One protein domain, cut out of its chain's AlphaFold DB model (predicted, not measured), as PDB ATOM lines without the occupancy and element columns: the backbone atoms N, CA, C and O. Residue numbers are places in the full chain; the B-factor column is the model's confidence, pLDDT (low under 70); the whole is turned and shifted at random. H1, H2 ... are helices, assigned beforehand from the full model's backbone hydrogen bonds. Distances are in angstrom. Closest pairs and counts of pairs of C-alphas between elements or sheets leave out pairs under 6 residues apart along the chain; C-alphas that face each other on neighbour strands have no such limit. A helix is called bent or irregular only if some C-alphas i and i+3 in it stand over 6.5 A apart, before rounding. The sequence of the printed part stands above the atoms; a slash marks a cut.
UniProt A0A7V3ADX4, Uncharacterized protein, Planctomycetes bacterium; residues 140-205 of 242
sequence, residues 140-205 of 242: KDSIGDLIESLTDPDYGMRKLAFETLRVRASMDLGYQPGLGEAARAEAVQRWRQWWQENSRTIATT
ATOM      1  N   LYS A 140      36.938 -33.792  18.869       92.81
ATOM      2  CA  LYS A 140      35.753 -32.924  18.969       92.81
ATOM      3  C   LYS A 140      35.399 -32.262  17.630       92.81
ATOM      4  O   LYS A 140      34.223 -32.059  17.348       92.81
ATOM      5  N   ASP A 141      36.380 -32.034  16.764       92.38
ATOM      6  CA  ASP A 141      36.182 -31.369  15.469       92.38
ATOM      7  C   ASP A 141      35.362 -32.191  14.468       92.38
ATOM      8  O   ASP A 141      34.815 -31.641  13.510       92.38
ATOM      9  N   SER A 142      35.249 -33.507  14.684       96.56
ATOM     10  CA  SER A 142      34.452 -34.382  13.824       96.56
ATOM     11  C   SER A 142      33.020 -34.585  14.330       96.56
ATOM     12  O   SER A 142      32.276 -35.370  13.747       96.56
ATOM     13  N   ILE A 143      32.605 -33.901  15.406       96.88
ATOM     14  CA  ILE A 143      31.223 -33.954  15.914       96.88
ATOM     15  C   ILE A 143      30.237 -33.500  14.833       96.88
ATOM     16  O   ILE A 143      29.212 -34.148  14.637       96.88
ATOM     17  N   GLY A 144      30.579 -32.454  14.075       97.00
ATOM     18  CA  GLY A 144      29.767 -32.001  12.946       97.00
ATOM     19  C   GLY A 144      29.527 -33.102  11.907       97.00
ATOM     20  O   GLY A 144      28.387 -33.316  11.505       97.00
ATOM     21  N   ASP A 145      30.559 -33.862  11.526       97.88
ATOM     22  CA  ASP A 145      30.396 -34.938  10.535       97.88
ATOM     23  C   ASP A 145      29.584 -36.119  11.082       97.88
ATOM     24  O   ASP A 145      28.830 -36.753  10.341       97.88
ATOM     25  N   LEU A 146      29.712 -36.414  12.382       98.25
ATOM     26  CA  LEU A 146      28.903 -37.439  13.045       98.25
ATOM     27  C   LEU A 146      27.418 -37.054  13.042       98.25
ATOM     28  O   LEU A 146      26.578 -37.911  12.782       98.25
ATOM     29  N   ILE A 147      27.099 -35.774  13.269       98.25
ATOM     30  CA  ILE A 147      25.723 -35.258  13.206       98.25
ATOM     31  C   ILE A 147      25.157 -35.394  11.789       98.25
ATOM     32  O   ILE A 147      24.031 -35.861  11.629       98.25
ATOM     33  N   GLU A 148      25.934 -35.061  10.756       97.94
ATOM     34  CA  GLU A 148      25.508 -35.262   9.364       97.94
ATOM     35  C   GLU A 148      25.274 -36.750   9.046       97.94
ATOM     36  O   GLU A 148      24.291 -37.109   8.391       97.94
ATOM     37  N   SER A 149      26.096 -37.640   9.612       98.38
ATOM     38  CA  SER A 149      25.977 -39.095   9.440       98.38
ATOM     39  C   SER A 149      24.738 -39.701  10.124       98.38
ATOM     40  O   SER A 149      24.342 -40.821   9.803       98.38
ATOM     41  N   LEU A 150      24.058 -38.972  11.019       98.38
ATOM     42  CA  LEU A 150      22.762 -39.395  11.570       98.38
ATOM     43  C   LEU A 150      21.650 -39.409  10.509       98.38
ATOM     44  O   LEU A 150      20.628 -40.068  10.693       98.38
ATOM     45  N   THR A 151      21.829 -38.702   9.395       98.06
ATOM     46  CA  THR A 151      20.858 -38.680   8.290       98.06
ATOM     47  C   THR A 151      21.145 -39.718   7.206       98.06
ATOM     48  O   THR A 151      20.417 -39.776   6.217       98.06
ATOM     49  N   ASP A 152      22.167 -40.561   7.391       98.44
ATOM     50  CA  ASP A 152      22.551 -41.568   6.400       98.44
ATOM     51  C   ASP A 152      21.386 -42.539   6.117       98.44
ATOM     52  O   ASP A 152      20.676 -42.930   7.054       98.44
ATOM     53  N   PRO A 153      21.147 -42.948   4.855       97.38
ATOM     54  CA  PRO A 153      20.116 -43.933   4.525       97.38
ATOM     55  C   PRO A 153      20.334 -45.290   5.209       97.38
ATOM     56  O   PRO A 153      19.356 -45.968   5.544       97.38
ATOM     57  N   ASP A 154      21.580 -45.672   5.489       98.25
ATOM     58  CA  ASP A 154      21.903 -46.936   6.140       98.25
ATOM     59  C   ASP A 154      21.704 -46.887   7.663       98.25
ATOM     60  O   ASP A 154      22.131 -45.962   8.356       98.25
ATOM     61  N   TYR A 155      21.053 -47.913   8.215       98.06
ATOM     62  CA  TYR A 155      20.795 -47.994   9.655       98.06
ATOM     63  C   TYR A 155      22.075 -48.187  10.480       98.06
ATOM     64  O   TYR A 155      22.201 -47.590  11.553       98.06
ATOM     65  N   GLY A 156      23.017 -48.999   9.995       98.06
ATOM     66  CA  GLY A 156      24.283 -49.266  10.676       98.06
ATOM     67  C   GLY A 156      25.119 -47.998  10.830       98.06
ATOM     68  O   GLY A 156      25.616 -47.723  11.923       98.06
ATOM     69  N   MET A 157      25.177 -47.180   9.778       98.38
ATOM     70  CA  MET A 157      25.816 -45.861   9.784       98.38
ATOM     71  C   MET A 157      25.197 -44.931  10.831       98.38
ATOM     72  O   MET A 157      25.910 -44.393  11.679       98.38
ATOM     73  N   ARG A 158      23.862 -44.804  10.839       98.44
ATOM     74  CA  ARG A 158      23.146 -43.968  11.820       98.44
ATOM     75  C   ARG A 158      23.398 -44.413  13.257       98.44
ATOM     76  O   ARG A 158      23.597 -43.573  14.134       98.44
ATOM     77  N   LYS A 159      23.363 -45.725  13.507       98.50
ATOM     78  CA  LYS A 159      23.598 -46.302  14.834       98.50
ATOM     79  C   LYS A 159      25.025 -46.020  15.307       98.50
ATOM     80  O   LYS A 159      25.195 -45.494  16.402       98.50
ATOM     81  N   LEU A 160      26.021 -46.310  14.470       98.44
ATOM     82  CA  LEU A 160      27.433 -46.102  14.790       98.44
ATOM     83  C   LEU A 160      27.745 -44.622  15.067       98.44
ATOM     84  O   LEU A 160      28.424 -44.299  16.046       98.44
ATOM     85  N   ALA A 161      27.216 -43.723  14.232       98.44
ATOM     86  CA  ALA A 161      27.364 -42.285  14.415       98.44
ATOM     87  C   ALA A 161      26.753 -41.823  15.746       98.44
ATOM     88  O   ALA A 161      27.416 -41.122  16.507       98.44
ATOM     89  N   PHE A 162      25.533 -42.266  16.068       98.44
ATOM     90  CA  PHE A 162      24.858 -41.911  17.317       98.44
ATOM     91  C   PHE A 162      25.579 -42.435  18.563       98.44
ATOM     92  O   PHE A 162      25.779 -41.679  19.512       98.44
ATOM     93  N   GLU A 163      25.997 -43.702  18.567       98.06
ATOM     94  CA  GLU A 163      26.727 -44.290  19.696       98.06
ATOM     95  C   GLU A 163      28.007 -43.501  19.982       98.06
ATOM     96  O   GLU A 163      28.261 -43.116  21.124       98.06
ATOM     97  N   THR A 164      28.759 -43.172  18.929       98.00
ATOM     98  CA  THR A 164      29.980 -42.363  19.027       98.00
ATOM     99  C   THR A 164      29.683 -40.950  19.528       98.00
ATOM    100  O   THR A 164      30.378 -40.439  20.406       98.00
ATOM    101  N   LEU A 165      28.640 -40.317  18.988       97.56
ATOM    102  CA  LEU A 165      28.224 -38.968  19.361       97.56
ATOM    103  C   LEU A 165      27.842 -38.898  20.844       97.56
ATOM    104  O   LEU A 165      28.290 -37.991  21.540       97.56
ATOM    105  N   ARG A 166      27.103 -39.892  21.350       97.25
ATOM    106  CA  ARG A 166      26.719 -39.991  22.763       97.25
ATOM    107  C   ARG A 166      27.936 -40.105  23.678       97.25
ATOM    108  O   ARG A 166      27.985 -39.423  24.698       97.25
ATOM    109  N   VAL A 167      28.931 -40.922  23.312       96.75
ATOM    110  CA  VAL A 167      30.175 -41.050  24.094       96.75
ATOM    111  C   VAL A 167      30.949 -39.730  24.115       96.75
ATOM    112  O   VAL A 167      31.386 -39.292  25.176       96.75
ATOM    113  N   ARG A 168      31.087 -39.052  22.970       95.81
ATOM    114  CA  ARG A 168      31.893 -37.821  22.869       95.81
ATOM    115  C   ARG A 168      31.224 -36.593  23.470       95.81
ATOM    116  O   ARG A 168      31.902 -35.773  24.080       95.81
ATOM    117  N   ALA A 169      29.915 -36.456  23.281       94.81
ATOM    118  CA  ALA A 169      29.139 -35.361  23.846       94.81
ATOM    119  C   ALA A 169      28.787 -35.596  25.323       94.81
ATOM    120  O   ALA A 169      28.414 -34.645  26.001       94.81
ATOM    121  N   SER A 170      28.895 -36.840  25.819       95.31
ATOM    122  CA  SER A 170      28.445 -37.244  27.163       95.31
ATOM    123  C   SER A 170      26.996 -36.823  27.457       95.31
ATOM    124  O   SER A 170      26.647 -36.479  28.582       95.31
ATOM    125  N   MET A 171      26.148 -36.826  26.427       94.38
ATOM    126  CA  MET A 171      24.767 -36.354  26.483       94.38
ATOM    127  C   MET A 171      23.907 -37.151  25.501       94.38
ATOM    128  O   MET A 171      24.395 -37.614  24.466       94.38
ATOM    129  N   ASP A 172      22.621 -37.291  25.814       96.25
ATOM    130  CA  ASP A 172      21.624 -37.900  24.939       96.25
ATOM    131  C   ASP A 172      20.497 -36.900  24.648       96.25
ATOM    132  O   ASP A 172      19.832 -36.416  25.561       96.25
ATOM    133  N   LEU A 173      20.277 -36.588  23.367       96.62
ATOM    134  CA  LEU A 173      19.166 -35.746  22.905       96.62
ATOM    135  C   LEU A 173      17.968 -36.587  22.427       96.62
ATOM    136  O   LEU A 173      17.115 -36.100  21.685       96.62
ATOM    137  N   GLY A 174      17.880 -37.856  22.826       96.00
ATOM    138  CA  GLY A 174      16.766 -38.745  22.500       96.00
ATOM    139  C   GLY A 174      16.714 -39.119  21.020       96.00
ATOM    140  O   GLY A 174      15.632 -39.260  20.453       96.00
ATOM    141  N   TYR A 175      17.874 -39.224  20.366       98.06
ATOM    142  CA  TYR A 175      17.944 -39.703  18.989       98.06
ATOM    143  C   TYR A 175      17.825 -41.231  18.963       98.06
ATOM    144  O   TYR A 175      18.467 -41.931  19.741       98.06
ATOM    145  N   GLN A 176      17.029 -41.760  18.035       98.00
ATOM    146  CA  GLN A 176      16.882 -43.199  17.836       98.00
ATOM    147  C   GLN A 176      17.071 -43.544  16.347       98.00
ATOM    148  O   GLN A 176      16.310 -43.063  15.503       98.00
ATOM    149  N   PRO A 177      18.043 -44.407  15.988       97.88
ATOM    150  CA  PRO A 177      18.406 -44.666  14.589       97.88
ATOM    151  C   PRO A 177      17.328 -45.415  13.786       97.88
ATOM    152  O   PRO A 177      17.331 -45.363  12.550       97.88
ATOM    153  N   GLY A 178      16.423 -46.117  14.478       97.38
ATOM    154  CA  GLY A 178      15.336 -46.906  13.892       97.38
ATOM    155  C   GLY A 178      14.018 -46.152  13.703       97.38
ATOM    156  O   GLY A 178      13.114 -46.696  13.076       97.38
ATOM    157  N   LEU A 179      13.889 -44.920  14.209       96.88
ATOM    158  CA  LEU A 179      12.665 -44.135  14.027       96.88
ATOM    159  C   LEU A 179      12.484 -43.685  12.571       96.88
ATOM    160  O   LEU A 179      13.431 -43.673  11.776       96.88
ATOM    161  N   GLY A 180      11.249 -43.297  12.242       97.12
ATOM    162  CA  GLY A 180      10.891 -42.722  10.946       97.12
ATOM    163  C   GLY A 180      11.655 -41.430  10.642       97.12
ATOM    164  O   GLY A 180      12.128 -40.735  11.541       97.12
ATOM    165  N   GLU A 181      11.766 -41.101   9.357       97.31
ATOM    166  CA  GLU A 181      12.595 -39.997   8.860       97.31
ATOM    167  C   GLU A 181      12.272 -38.644   9.512       97.31
ATOM    168  O   GLU A 181      13.194 -37.942   9.917       97.31
ATOM    169  N   ALA A 182      10.989 -38.317   9.702       97.19
ATOM    170  CA  ALA A 182      10.566 -37.065  10.333       97.19
ATOM    171  C   ALA A 182      11.086 -36.925  11.776       97.19
ATOM    172  O   ALA A 182      11.719 -35.927  12.116       97.19
ATOM    173  N   ALA A 183      10.909 -37.960  12.603       97.62
ATOM    174  CA  ALA A 183      11.399 -37.966  13.982       97.62
ATOM    175  C   ALA A 183      12.936 -37.913  14.045       97.62
ATOM    176  O   ALA A 183      13.509 -37.240  14.906       97.62
ATOM    177  N   ARG A 184      13.624 -38.578  13.103       97.88
ATOM    178  CA  ARG A 184      15.087 -38.472  12.982       97.88
ATOM    179  C   ARG A 184      15.513 -37.053  12.616       97.88
ATOM    180  O   ARG A 184      16.433 -36.537  13.239       97.88
ATOM    181  N   ALA A 185      14.843 -36.409  11.661       97.75
ATOM    182  CA  ALA A 185      15.158 -35.048  11.235       97.75
ATOM    183  C   ALA A 185      15.009 -34.032  12.382       97.75
ATOM    184  O   ALA A 185      15.882 -33.183  12.561       97.75
ATOM    185  N   GLU A 186      13.964 -34.153  13.204       97.88
ATOM    186  CA  GLU A 186      13.776 -33.322  14.402       97.88
ATOM    187  C   GLU A 186      14.878 -33.539  15.448       97.88
ATOM    188  O   GLU A 186      15.395 -32.589  16.037       97.88
ATOM    189  N   ALA A 187      15.281 -34.789  15.683       97.75
ATOM    190  CA  ALA A 187      16.384 -35.088  16.590       97.75
ATOM    191  C   ALA A 187      17.734 -34.569  16.051       97.75
ATOM    192  O   ALA A 187      18.528 -34.024  16.814       97.75
ATOM    193  N   VAL A 188      17.977 -34.661  14.739       98.31
ATOM    194  CA  VAL A 188      19.172 -34.094  14.089       98.31
ATOM    195  C   VAL A 188      19.189 -32.566  14.177       98.31
ATOM    196  O   VAL A 188      20.241 -31.990  14.439       98.31
ATOM    197  N   GLN A 189      18.042 -31.896  14.026       98.19
ATOM    198  CA  GLN A 189      17.922 -30.445  14.236       98.19
ATOM    199  C   GLN A 189      18.369 -30.043  15.647       98.19
ATOM    200  O   GLN A 189      19.173 -29.122  15.787       98.19
ATOM    201  N   ARG A 190      17.926 -30.773  16.680       98.19
ATOM    202  CA  ARG A 190      18.348 -30.538  18.072       98.19
ATOM    203  C   ARG A 190      19.856 -30.726  18.258       98.19
ATOM    204  O   ARG A 190      20.501 -29.880  18.870       98.19
ATOM    205  N   TRP A 191      20.434 -31.773  17.668       98.00
ATOM    206  CA  TRP A 191      21.888 -31.979  17.666       98.00
ATOM    207  C   TRP A 191      22.652 -30.847  16.970       98.00
ATOM    208  O   TRP A 191      23.674 -30.396  17.483       98.00
ATOM    209  N   ARG A 192      22.159 -30.357  15.825       97.94
ATOM    210  CA  ARG A 192      22.772 -29.231  15.102       97.94
ATOM    211  C   ARG A 192      22.707 -27.931  15.904       97.94
ATOM    212  O   ARG A 192      23.708 -27.224  15.954       97.94
ATOM    213  N   GLN A 193      21.570 -27.633  16.534       97.44
ATOM    214  CA  GLN A 193      21.408 -26.458  17.399       97.44
ATOM    215  C   GLN A 193      22.395 -26.497  18.566       97.44
ATOM    216  O   GLN A 193      23.190 -25.575  18.730       97.44
ATOM    217  N   TRP A 194      22.431 -27.619  19.288       96.25
ATOM    218  CA  TRP A 194      23.389 -27.824  20.369       96.25
ATOM    219  C   TRP A 194      24.842 -27.659  19.901       96.25
ATOM    220  O   TRP A 194      25.640 -26.991  20.554       96.25
ATOM    221  N   TRP A 195      25.201 -28.216  18.741       96.19
ATOM    222  CA  TRP A 195      26.560 -28.084  18.218       96.19
ATOM    223  C   TRP A 195      26.917 -26.636  17.863       96.19
ATOM    224  O   TRP A 195      28.046 -26.211  18.102       96.19
ATOM    225  N   GLN A 196      25.977 -25.848  17.336       95.38
ATOM    226  CA  GLN A 196      26.194 -24.423  17.060       95.38
ATOM    227  C   GLN A 196      26.419 -23.609  18.340       95.38
ATOM    228  O   GLN A 196      27.262 -22.714  18.351       95.38
ATOM    229  N   GLU A 197      25.702 -23.924  19.416       94.88
ATOM    230  CA  GLU A 197      25.885 -23.285  20.723       94.88
ATOM    231  C   GLU A 197      27.235 -23.674  21.341       94.88
ATOM    232  O   GLU A 197      28.018 -22.807  21.729       94.88
ATOM    233  N   ASN A 198      27.567 -24.967  21.340       93.69
ATOM    234  CA  ASN A 198      28.793 -25.478  21.951       93.69
ATOM    235  C   ASN A 198      30.067 -25.138  21.163       93.69
ATOM    236  O   ASN A 198      31.110 -24.887  21.767       93.69
ATOM    237  N   SER A 199      30.014 -25.117  19.831       90.62
ATOM    238  CA  SER A 199      31.178 -24.774  18.998       90.62
ATOM    239  C   SER A 199      31.623 -23.323  19.189       90.62
ATOM    240  O   SER A 199      32.822 -23.048  19.148       90.62
ATOM    241  N   ARG A 200      30.691 -22.405  19.490       86.88
ATOM    242  CA  ARG A 200      31.021 -21.018  19.857       86.88
ATOM    243  C   ARG A 200      31.824 -20.957  21.149       86.88
ATOM    244  O   ARG A 200      32.832 -20.265  21.198       86.88
ATOM    245  N   THR A 201      31.421 -21.719  22.163       85.31
ATOM    246  CA  THR A 201      32.143 -21.780  23.440       85.31
ATOM    247  C   THR A 201      33.561 -22.317  23.251       85.31
ATOM    248  O   THR A 201      34.505 -21.750  23.791       85.31
ATOM    249  N   ILE A 202      33.729 -23.358  22.426       78.94
ATOM    250  CA  ILE A 202      35.049 -23.937  22.131       78.94
ATOM    251  C   ILE A 202      35.950 -22.922  21.413       78.94
ATOM    252  O   ILE A 202      37.125 -22.805  21.760       78.94
ATOM    253  N   ALA A 203      35.409 -22.170  20.448       76.62
ATOM    254  CA  ALA A 203      36.162 -21.139  19.737       76.62
ATOM    255  C   ALA A 203      36.631 -20.014  20.675       76.62
ATOM    256  O   ALA A 203      37.768 -19.563  20.564       76.62
ATOM    257  N   THR A 204      35.794 -19.602  21.632       79.31
ATOM    258  CA  THR A 204      36.158 -18.576  22.621       79.31
ATOM    259  C   THR A 204      37.271 -19.052  23.557       79.31
ATOM    260  O   THR A 204      38.223 -18.312  23.792       79.31
ATOM    261  N   THR A 205      37.216 -20.298  24.046       73.25
ATOM    262  CA  THR A 205      38.224 -20.829  24.983       73.25
ATOM    263  C   THR A 205      39.625 -20.940  24.370       73.25
ATOM    264  O   THR A 205      40.606 -20.840  25.095       73.25
TER     265      THR A 205
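Overview. This is residues 140 to 205 of the 242 residues of an uncharacterized protein of Planctomycetes bacterium (UniProt A0A7V3ADX4). A short helical hairpin, H1 and H2, has the long helix H3 running beside H1, so that H1 packs on both other helices; the link of residues 170 to 180 folds back from the end of H2 to the beginning of H3. The printed part has 66 residues, with three named helices in the order H1, H2, H3 and no named strand: all helix. It is compact, with a radius of gyration of the C-alphas of 11.6 A, and elongated, spanning 37 by 19 by 17 A.

Along the chain. H1, residues 140 to 149, begins at C-alpha 140 (35.753, -32.924, 18.969) and is 15.0 A long; it is only just irregular, C-alphas 141 and 144 being 6.9 A apart. H2, residues 155 to 169, is 20.8 A long. H3, residues 181 to 205, is 35.8 A long and ends at C-alpha 205 (38.224, -20.829, 24.983).

Arrangement. H1 and H2 touch as a hairpin, opposite ways at a shallow tilt of 28 degrees; their closest C-alphas, Leu 146 and Ala 161, are 5.3 A apart. H3 touches H1 with residues 188 to 195 alone, opposite ways at a shallow tilt of 15 degrees; the closest C-alphas, Ile 147 and Val 188, are 6.7 A apart. H2 and H3 are apart. Every O i to N i+4 pair is within hydrogen-bond range in H2, 4 of 6 in H1 and 19 of 21 in H3.

Size, cuts and confidence. The C-alphas farthest apart, Gly 180 and Thr 205, are 37.7 A apart. The printed part has no cut; the link from H1 to H2 is tight, that from H2 to H3 long. Mean pLDDT of the printed part is 95.5, and no printed residue is under 70.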